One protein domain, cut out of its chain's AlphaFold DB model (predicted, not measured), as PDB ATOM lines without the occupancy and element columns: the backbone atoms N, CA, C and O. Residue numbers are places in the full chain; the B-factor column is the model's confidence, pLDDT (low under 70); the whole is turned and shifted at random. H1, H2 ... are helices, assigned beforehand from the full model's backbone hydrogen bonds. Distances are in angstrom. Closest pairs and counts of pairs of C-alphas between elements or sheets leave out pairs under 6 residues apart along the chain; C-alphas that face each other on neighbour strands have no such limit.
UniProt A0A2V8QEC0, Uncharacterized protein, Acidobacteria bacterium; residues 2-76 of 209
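This is residues 2 to 76 of the 209 residues of an uncharacterized protein of Acidobacteria bacterium (UniProt A0A2V8QEC0). A long helix, H3, runs out of a small compact body like a boom, and at its far end the model turns sharply into a second arm, H4, which sticks out free of everything else. The body is made by H1, side by side with the first part of H3, together with the short H2 and the loop that leads from H1 to H2; residues 44 to 76, the end of H3 with H4, make the long reach away from it. The printed part has 75 residues with four named helices, in the order H1, H2, H3, H4, and no named strand; the class is all helix. The whole is extended, with a radius of gyration of the C-alphas of 20.2 A, and spans 60 by 28 by 17 A.

H3, the longest helix, holds residues 30 to 53 and measures 34.6 A from first to last C-alpha, from Ser 30 at (318.414, 323.661, 416.176) to Ala 53 at (340.246, 349.844, 410.165). H1 holds residues 4 to 17, measures 20.0 A and begins with C-alpha 4 at (318.622, 321.657, 406.023). H2 holds residues 24 to 27 and measures 5.5 A. H4 holds residues 57 to 74, measures 26.0 A and ends with C-alpha 74 at (339.004, 363.454, 383.018).

H3 touches H1 with its residues 32 to 40 alone; the closest C-alphas are those of Ile 11 and Phe 36, 6.6 A apart. These two helices run the same way at a shallow tilt of 28 degrees. H2 and H3 only just touch, and only at the corner by their link, with 3 pairs of C-alphas within 8 A; the closest are those of Leu 26 and Ser 33, 5.5 A apart. H1 and H2 are close but not clearly touching, with the C-alphas of Thr 7 and Leu 26 the closest at 7.5 A. H4 is apart from H1, H2 and H3. In H3 every O i to N i+4 pair is within hydrogen-bond range, in H1 8 of 10 and in H4 12 of 14; H2 is too short for such a pair.

The two C-alphas farthest apart are those of His 2 and Asn 76, 60.9 A. Without residues 44 to 76, which stand free, the body of 42 residues spans 25 by 16 by 16 A, with a radius of gyration of 9.3 A. The links H2 to H3 and H3 to H4 are tight, and H1 to H2 is a short link of 6 residues. The printed part has no cut. Its mean pLDDT is 91.7, and no printed residue is under 70.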
ATOM      1  N   HIS A   2     313.105 318.077 407.819       75.94
ATOM      2  CA  HIS A   2     313.330 319.427 407.295       75.94
ATOM      3  C   HIS A   2     314.513 319.402 406.317       75.94
ATOM      4  O   HIS A   2     315.481 318.673 406.532       75.94
ATOM      5  N   ASN A   3     314.441 320.162 405.224       88.25
ATOM      6  CA  ASN A   3     315.528 320.211 404.250       88.25
ATOM      7  C   ASN A   3     316.577 321.240 404.709       88.25
ATOM      8  O   ASN A   3     316.483 322.431 404.411       88.25
ATOM      9  N   CYS A   4     317.559 320.790 405.494       89.25
ATOM     10  CA  CYS A   4     318.622 321.657 406.023       89.25
ATOM     11  C   CYS A   4     319.466 322.301 404.909       89.25
ATOM     12  O   CYS A   4     320.059 323.358 405.093       89.25
ATOM     13  N   LYS A   5     319.513 321.680 403.724       90.00
ATOM     14  CA  LYS A   5     320.307 322.184 402.604       90.00
ATOM     15  C   LYS A   5     319.706 323.459 402.008       90.00
ATOM     16  O   LYS A   5     320.425 324.432 401.812       90.00
ATOM     17  N   THR A   6     318.394 323.479 401.780       91.31
ATOM     18  CA  THR A   6     317.707 324.648 401.198       91.31
ATOM     19  C   THR A   6     317.666 325.828 402.167       91.31
ATOM     20  O   THR A   6     317.807 326.979 401.765       91.31
ATOM     21  N   THR A   7     317.512 325.550 403.462       91.31
ATOM     22  CA  THR A   7     317.556 326.578 404.513       91.31
ATOM     23  C   THR A   7     318.947 327.190 404.650       91.31
ATOM     24  O   THR A   7     319.049 328.401 404.821       91.31
ATOM     25  N   LYS A   8     320.020 326.408 404.488       90.81
ATOM     26  CA  LYS A   8     321.400 326.916 404.510       90.81
ATOM     27  C   LYS A   8     321.698 327.922 403.399       90.81
ATOM     28  O   LYS A   8     322.341 328.937 403.656       90.81
ATOM     29  N   GLU A   9     321.210 327.678 402.186       91.56
ATOM     30  CA  GLU A   9     321.346 328.631 401.074       91.56
ATOM     31  C   GLU A   9     320.602 329.941 401.399       91.56
ATOM     32  O   GLU A   9     321.204 331.017 401.374       91.56
ATOM     33  N   ARG A  10     319.347 329.845 401.869       91.44
ATOM     34  CA  ARG A  10     318.545 331.007 402.300       91.44
ATOM     35  C   ARG A  10     319.151 331.783 403.472       91.44
ATOM     36  O   ARG A  10     318.986 332.996 403.539       91.44
ATOM     37  N   ILE A  11     319.862 331.121 404.390       92.38
ATOM     38  CA  ILE A  11     320.532 331.779 405.524       92.38
ATOM     39  C   ILE A  11     321.504 332.856 405.035       92.38
ATOM     40  O   ILE A  11     321.528 333.954 405.589       92.38
ATOM     41  N   THR A  12     322.279 332.570 403.987       90.75
ATOM     42  CA  THR A  12     323.252 333.538 403.462       90.75
ATOM     43  C   THR A  12     322.577 334.755 402.834       90.75
ATOM     44  O   THR A  12     322.986 335.884 403.103       90.75
ATOM     45  N   GLU A  13     321.493 334.551 402.083       92.12
ATOM     46  CA  GLU A  13     320.695 335.639 401.507       92.12
ATOM     47  C   GLU A  13     320.061 336.513 402.596       92.12
ATOM     48  O   GLU A  13     320.138 337.742 402.540       92.12
ATOM     49  N   LEU A  14     319.498 335.887 403.634       91.06
ATOM     50  CA  LEU A  14     318.902 336.592 404.769       91.06
ATOM     51  C   LEU A  14     319.935 337.444 405.513       91.06
ATOM     52  O   LEU A  14     319.662 338.608 405.808       91.06
ATOM     53  N   LEU A  15     321.134 336.907 405.756       91.19
ATOM     54  CA  LEU A  15     322.222 337.651 406.397       91.19
ATOM     55  C   LEU A  15     322.668 338.863 405.564       91.19
ATOM     56  O   LEU A  15     322.912 339.928 406.129       91.19
ATOM     57  N   LEU A  16     322.740 338.727 404.236       88.88
ATOM     58  CA  LEU A  16     323.122 339.821 403.334       88.88
ATOM     59  C   LEU A  16     322.028 340.884 403.185       88.88
ATOM     60  O   LEU A  16     322.341 342.063 403.034       88.88
ATOM     61  N   SER A  17     320.756 340.491 403.272       90.56
ATOM     62  CA  SER A  17     319.622 341.424 403.225       90.56
ATOM     63  C   SER A  17     319.537 342.347 404.450       90.56
ATOM     64  O   SER A  17     318.831 343.354 404.420       90.56
ATOM     65  N   GLY A  18     320.244 342.018 405.540       83.75
ATOM     66  CA  GLY A  18     320.188 342.766 406.796       83.75
ATOM     67  C   GLY A  18     318.859 342.614 407.546       83.75
ATOM     68  O   GLY A  18     318.580 343.394 408.460       83.75
ATOM     69  N   ALA A  19     318.034 341.628 407.181       80.94
ATOM     70  CA  ALA A  19     316.791 341.334 407.876       80.94
ATOM     71  C   ALA A  19     317.079 340.901 409.325       80.94
ATOM     72  O   ALA A  19     317.682 339.861 409.581       80.94
ATOM     73  N   GLN A  20     316.630 341.706 410.290       75.62
ATOM     74  CA  GLN A  20     316.784 341.415 411.724       75.62
ATOM     75  C   GLN A  20     315.803 340.341 412.219       75.62
ATOM     76  O   GLN A  20     315.982 339.780 413.302       75.62
ATOM     77  N   VAL A  21     314.746 340.067 411.449       80.75
ATOM     78  CA  VAL A  21     313.711 339.101 411.819       80.75
ATOM     79  C   VAL A  21     314.168 337.707 411.416       80.75
ATOM     80  O   VAL A  21     314.274 337.388 410.234       80.75
ATOM     81  N   GLN A  22     314.425 336.871 412.417       80.75
ATOM     82  CA  GLN A  22     314.755 335.468 412.211       80.75
ATOM     83  C   GLN A  22     313.512 334.742 411.667       80.75
ATOM     84  O   GLN A  22     312.452 334.819 412.300       80.75
ATOM     85  N   PRO A  23     313.596 334.067 410.507       83.75
ATOM     86  CA  PRO A  23     312.441 333.394 409.926       83.75
ATOM     87  C   PRO A  23     311.989 332.249 410.837       83.75
ATOM     88  O   PRO A  23     312.804 331.585 411.478       83.75
ATOM     89  N   VAL A  24     310.678 332.007 410.878       86.56
ATOM     90  CA  VAL A  24     310.072 330.955 411.714       86.56
ATOM     91  C   VAL A  24     310.658 329.576 411.376       86.56
ATOM     92  O   VAL A  24     310.948 328.802 412.281       86.56
ATOM     93  N   GLU A  25     310.960 329.339 410.096       85.06
ATOM     94  CA  GLU A  25     311.580 328.116 409.555       85.06
ATOM     95  C   GLU A  25     312.932 327.779 410.215       85.06
ATOM     96  O   GLU A  25     313.279 326.611 410.380       85.06
ATOM     97  N   LEU A  26     313.704 328.789 410.642       89.00
ATOM     98  CA  LEU A  26     314.991 328.566 411.312       89.00
ATOM     99  C   LEU A  26     314.829 328.071 412.751       89.00
ATOM    100  O   LEU A  26     315.748 327.454 413.282       89.00
ATOM    101  N   ARG A  27     313.685 328.339 413.391       88.44
ATOM    102  CA  ARG A  27     313.426 327.923 414.777       88.44
ATOM    103  C   ARG A  27     313.058 326.447 414.885       88.44
ATOM    104  O   ARG A  27     313.192 325.872 415.959       88.44
ATOM    105  N   GLU A  28     312.614 325.840 413.789       91.69
ATOM    106  CA  GLU A  28     312.223 324.428 413.755       91.69
ATOM    107  C   GLU A  28     313.430 323.477 413.751       91.69
ATOM    108  O   GLU A  28     313.294 322.309 414.116       91.69
ATOM    109  N   CYS A  29     314.622 323.961 413.381       93.31
ATOM    110  CA  CYS A  29     315.849 323.170 413.345       93.31
ATOM    111  C   CYS A  29     316.966 323.824 414.174       93.31
ATOM    112  O   CYS A  29     317.511 324.864 413.798       93.31
ATOM    113  N   SER A  30     317.355 323.175 415.279       93.62
ATOM    114  CA  SER A  30     318.414 323.661 416.176       93.62
ATOM    115  C   SER A  30     319.749 323.852 415.460       93.62
ATOM    116  O   SER A  30     320.422 324.855 415.680       93.62
ATOM    117  N   ASP A  31     320.115 322.934 414.566       92.81
ATOM    118  CA  ASP A  31     321.406 322.971 413.878       92.81
ATOM    119  C   ASP A  31     321.490 324.173 412.932       92.81
ATOM    120  O   ASP A  31     322.456 324.932 412.983       92.81
ATOM    121  N   CYS A  32     320.434 324.422 412.148       92.81
ATOM    122  CA  CYS A  32     320.343 325.606 411.293       92.81
ATOM    123  C   CYS A  32     320.353 326.907 412.109       92.81
ATOM    124  O   CYS A  32     320.982 327.880 411.694       92.81
ATOM    125  N   SER A  33     319.694 326.932 413.275       93.31
ATOM    126  CA  SER A  33     319.708 328.106 414.157       93.31
ATOM    127  C   SER A  33     321.104 328.393 414.728       93.31
ATOM    128  O   SER A  33     321.543 329.544 414.732       93.31
ATOM    129  N   ASN A  34     321.845 327.348 415.115       94.88
ATOM    130  CA  ASN A  34     323.212 327.462 415.618       94.88
ATOM    131  C   ASN A  34     324.171 327.944 414.519       94.88
ATOM    132  O   ASN A  34     324.994 328.828 414.761       94.88
ATOM    133  N   GLU A  35     324.042 327.409 413.298       93.31
ATOM    134  CA  GLU A  35     324.816 327.886 412.145       93.31
ATOM    135  C   GLU A  35     324.525 329.366 411.853       93.31
ATOM    136  O   GLU A  35     325.460 330.153 411.684       93.31
ATOM    137  N   PHE A  36     323.252 329.772 411.857       93.88
ATOM    138  CA  PHE A  36     322.856 331.163 411.634       93.88
ATOM    139  C   PHE A  36     323.457 332.116 412.673       93.88
ATOM    140  O   PHE A  36     324.041 333.135 412.297       93.88
ATOM    141  N   GLU A  37     323.374 331.785 413.966       93.81
ATOM    142  CA  GLU A  37     323.964 332.615 415.023       93.81
ATOM    143  C   GLU A  37     325.495 332.680 414.913       93.81
ATOM    144  O   GLU A  37     326.078 333.753 415.071       93.81
ATOM    145  N   SER A  38     326.160 331.577 414.545       96.00
ATOM    146  CA  SER A  38     327.616 331.569 414.335       96.00
ATOM    147  C   SER A  38     328.058 332.491 413.185       96.00
ATOM    148  O   SER A  38     329.032 333.242 413.309       96.00
ATOM    149  N   LEU A  39     327.310 332.500 412.076       94.81
ATOM    150  CA  LEU A  39     327.572 333.370 410.930       94.81
ATOM    151  C   LEU A  39     327.275 334.833 411.260       94.81
ATOM    152  O   LEU A  39     328.063 335.718 410.921       94.81
ATOM    153  N   LYS A  40     326.172 335.091 411.962       94.56
ATOM    154  CA  LYS A  40     325.799 336.426 412.431       94.56
ATOM    155  C   LYS A  40     326.869 337.016 413.348       94.56
ATOM    156  O   LYS A  40     327.254 338.172 413.171       94.56
ATOM    157  N   GLU A  41     327.394 336.225 414.278       95.75
ATOM    158  CA  GLU A  41     328.480 336.645 415.165       95.75
ATOM    159  C   GLU A  41     329.772 336.927 414.385       95.75
ATOM    160  O   GLU A  41     330.433 337.943 414.614       95.75
ATOM    161  N   THR A  42     330.085 336.098 413.385       96.50
ATOM    162  CA  THR A  42     331.229 336.320 412.486       96.50
ATOM    163  C   THR A  42     331.100 337.640 411.720       96.50
ATOM    164  O   THR A  42     332.049 338.427 411.684       96.50
ATOM    165  N   LEU A  43     329.921 337.937 411.162       95.25
ATOM    166  CA  LEU A  43     329.646 339.209 410.480       95.25
ATOM    167  C   LEU A  43     329.714 340.408 411.432       95.25
ATOM    168  O   LEU A  43     330.162 341.492 411.056       95.25
ATOM    169  N   ARG A  44     329.300 340.224 412.686       94.69
ATOM    170  CA  ARG A  44     329.390 341.263 413.714       94.69
ATOM    171  C   ARG A  44     330.845 341.595 414.047       94.69
ATOM    172  O   ARG A  44     331.182 342.769 414.210       94.69
ATOM    173  N   ILE A  45     331.706 340.583 414.160       97.38
ATOM    174  CA  ILE A  45     333.141 340.763 414.412       97.38
ATOM    175  C   ILE A  45     333.821 341.397 413.196       97.38
ATOM    176  O   ILE A  45     334.554 342.373 413.364       97.38
ATOM    177  N   SER A  46     333.545 340.908 411.983       97.19
ATOM    178  CA  SER A  46     334.141 341.465 410.763       97.19
ATOM    179  C   SER A  46     333.745 342.927 410.558       97.19
ATOM    180  O   SER A  46     334.601 343.754 410.255       97.19
ATOM    181  N   ARG A  47     332.485 343.289 410.828       96.19
ATOM    182  CA  ARG A  47     332.024 344.680 410.776       96.19
ATOM    183  C   ARG A  47     332.788 345.580 411.744       96.19
ATOM    184  O   ARG A  47     333.235 346.646 411.340       96.19
ATOM    185  N   ARG A  48     333.008 345.133 412.984       97.25
ATOM    186  CA  ARG A  48     333.826 345.885 413.954       97.25
ATOM    187  C   ARG A  48     335.267 346.052 413.490       97.25
ATOM    188  O   ARG A  48     335.852 347.100 413.724       97.25
ATOM    189  N   GLN A  49     335.839 345.040 412.841       97.88
ATOM    190  CA  GLN A  49     337.186 345.146 412.279       97.88
ATOM    191  C   GLN A  49     337.239 346.136 411.113       97.88
ATOM    192  O   GLN A  49     338.176 346.924 411.043       97.88
ATOM    193  N   ILE A  50     336.228 346.143 410.242       96.56
ATOM    194  CA  ILE A  50     336.108 347.121 409.152       96.56
ATOM    195  C   ILE A  50     335.974 348.537 409.717       96.56
ATOM    196  O   ILE A  50     336.667 349.437 409.260       96.56
ATOM    197  N   GLU A  51     335.124 348.729 410.725       95.38
ATOM    198  CA  GLU A  51     334.923 350.026 411.380       95.38
ATOM    199  C   GLU A  51     336.189 350.495 412.114       95.38
ATOM    200  O   GLU A  51     336.544 351.666 412.029       95.38
ATOM    201  N   ALA A  52     336.926 349.592 412.767       96.00
ATOM    202  CA  ALA A  52     338.194 349.914 413.423       96.00
ATOM    203  C   ALA A  52     339.332 350.209 412.429       96.00
ATOM    204  O   ALA A  52     340.230 350.991 412.733       96.00
ATOM    205  N   ALA A  53     339.305 349.583 411.250       96.88
ATOM    206  CA  ALA A  53     340.246 349.844 410.165       96.88
ATOM    207  C   ALA A  53     339.825 351.031 409.282       96.88
ATOM    208  O   ALA A  53     340.586 351.431 408.395       96.88
ATOM    209  N   ALA A  54     338.624 351.584 409.486       95.19
ATOM    210  CA  ALA A  54     338.137 352.703 408.703       95.19
ATOM    211  C   ALA A  54     339.021 353.938 408.961       95.19
ATOM    212  O   ALA A  54     339.320 354.260 410.114       95.19
ATOM    213  N   PRO A  55     339.449 354.654 407.906       94.38
ATOM    214  CA  PRO A  55     340.160 355.914 408.069       94.38
ATOM    215  C   PRO A  55     339.311 356.935 408.834       94.38
ATOM    216  O   PRO A  55     338.080 356.905 408.765       94.38
ATOM    217  N   SER A  56     339.963 357.894 409.494       94.12
ATOM    218  CA  SER A  56     339.276 359.020 410.133       94.12
ATOM    219  C   SER A  56     338.406 359.797 409.135       94.12
ATOM    220  O   SER A  56     338.730 359.885 407.948       94.12
ATOM    221  N   GLU A  57     337.335 360.442 409.607       91.38
ATOM    222  CA  GLU A  57     336.426 361.235 408.754       91.38
ATOM    223  C   GLU A  57     337.159 362.310 407.931       91.38
ATOM    224  O   GLU A  57     336.809 362.604 406.787       91.38
ATOM    225  N   THR A  58     338.257 362.841 408.469       93.12
ATOM    226  CA  THR A  58     339.126 363.813 407.795       93.12
ATOM    227  C   THR A  58     339.792 363.271 406.525       93.12
ATOM    228  O   THR A  58     339.999 364.034 405.576       93.12
ATOM    229  N   TYR A  59     340.091 361.968 406.457       96.12
ATOM    230  CA  TYR A  59     340.680 361.335 405.272       96.12
ATOM    231  C   TYR A  59     339.726 361.397 404.071       96.12
ATOM    232  O   TYR A  59     340.151 361.702 402.950       96.12
ATOM    233  N   TRP A  60     338.432 361.163 404.307       94.88
ATOM    234  CA  TRP A  60     337.409 361.141 403.263       94.88
ATOM    235  C   TRP A  60     337.233 362.500 402.592       94.88
ATOM    236  O   TRP A  60     337.137 362.561 401.368       94.88
ATOM    237  N   ASN A  61     337.300 363.598 403.347       95.56
ATOM    238  CA  ASN A  61     337.211 364.951 402.789       95.56
ATOM    239  C   ASN A  61     338.325 365.222 401.764       95.56
ATOM    240  O   ASN A  61     338.059 365.671 400.645       95.56
ATOM    241  N   GLY A  62     339.570 364.881 402.114       95.19
ATOM    242  CA  GLY A  62     340.708 364.997 401.203       95.19
ATOM    243  C   GLY A  62     340.602 364.048 400.004       95.19
ATOM    244  O   GLY A  62     340.914 364.429 398.873       95.19
ATOM    245  N   TYR A  63     340.123 362.821 400.226       96.12
ATOM    246  CA  TYR A  63     339.866 361.858 399.156       96.12
ATOM    247  C   TYR A  63     338.810 362.366 398.160       96.12
ATOM    248  O   TYR A  63     339.070 362.374 396.958       96.12
ATOM    249  N   HIS A  64     337.669 362.872 398.637       96.38
ATOM    250  CA  HIS A  64     336.603 363.411 397.792       96.38
ATOM    251  C   HIS A  64     337.019 364.675 397.035       96.38
ATOM    252  O   HIS A  64     336.592 364.862 395.898       96.38
ATOM    253  N   ALA A  65     337.856 365.539 397.620       96.00
ATOM    254  CA  ALA A  65     338.423 366.683 396.903       96.00
ATOM    255  C   ALA A  65     339.306 366.227 395.728       96.00
ATOM    256  O   ALA A  65     339.106 366.663 394.596       96.00
ATOM    257  N   ARG A  66     340.219 365.273 395.966       96.12
ATOM    258  CA  ARG A  66     341.061 364.691 394.905       96.12
ATOM    259  C   ARG A  66     340.239 363.972 393.838       96.12
ATOM    260  O   ARG A  66     340.549 364.089 392.656       96.12
ATOM    261  N   LEU A  67     339.202 363.238 394.242       96.19
ATOM    262  CA  LEU A  67     338.316 362.534 393.318       96.19
ATOM    263  C   LEU A  67     337.557 363.515 392.417       96.19
ATOM    264  O   LEU A  67     337.517 363.311 391.208       96.19
ATOM    265  N   ARG A  68     337.019 364.604 392.983       96.25
ATOM    266  CA  ARG A  68     336.377 365.675 392.205       96.25
ATOM    267  C   ARG A  68     337.344 366.301 391.205       96.25
ATOM    268  O   ARG A  68     336.985 366.422 390.040       96.25
ATOM    269  N   ASN A  69     338.572 366.610 391.623       94.31
ATOM    270  CA  ASN A  69     339.585 367.160 390.717       94.31
ATOM    271  C   ASN A  69     339.883 366.204 389.553       94.31
ATOM    272  O   ASN A  69     339.886 366.638 388.408       94.31
ATOM    273  N   ARG A  70     340.036 364.899 389.824       93.12
ATOM    274  CA  ARG A  70     340.249 363.890 388.771       93.12
ATOM    275  C   ARG A  70     339.066 363.765 387.820       93.12
ATOM    276  O   ARG A  70     339.282 363.559 386.635       93.12
ATOM    277  N   LEU A  71     337.834 363.874 388.319       94.62
ATOM    278  CA  LEU A  71     336.644 363.836 387.467       94.62
ATOM    279  C   LEU A  71     336.585 365.055 386.542       94.62
ATOM    280  O   LEU A  71     336.334 364.884 385.353       94.62
ATOM    281  N   VAL A  72     336.889 366.251 387.056       93.06
ATOM    282  CA  VAL A  72     336.982 367.484 386.252       93.06
ATOM    283  C   VAL A  72     338.087 367.375 385.200       93.06
ATOM    284  O   VAL A  72     337.861 367.694 384.037       93.06
ATOM    285  N   GLU A  73     339.255 366.867 385.589       88.62
ATOM    286  CA  GLU A  73     340.392 366.651 384.690       88.62
ATOM    287  C   GLU A  73     340.070 365.609 383.605       88.62
ATOM    288  O   GLU A  73     340.319 365.843 382.426       88.62
ATOM    289  N   SER A  74     339.424 364.494 383.968       85.44
ATOM    290  CA  SER A  74     339.004 363.454 383.018       85.44
ATOM    291  C   SER A  74     337.854 363.883 382.102       85.44
ATOM    292  O   SER A  74     337.739 363.385 380.985       85.44
ATOM    293  N   GLY A  75     337.006 364.804 382.567       83.38
ATOM    294  CA  GLY A  75     335.878 365.343 381.812       83.38
ATOM    295  C   GLY A  75     336.281 366.401 380.788       83.38
ATOM    296  O   GLY A  75     335.449 366.779 379.967       83.38
ATOM    297  N   ASN A  76     337.535 366.867 380.807       72.38
ATOM    298  CA  ASN A  76     338.031 367.869 379.875       72.38
ATOM    299  C   ASN A  76     339.085 367.261 378.921       72.38
ATOM    300  O   ASN A  76     340.286 367.340 379.194       72.38
TER     301      ASN A  76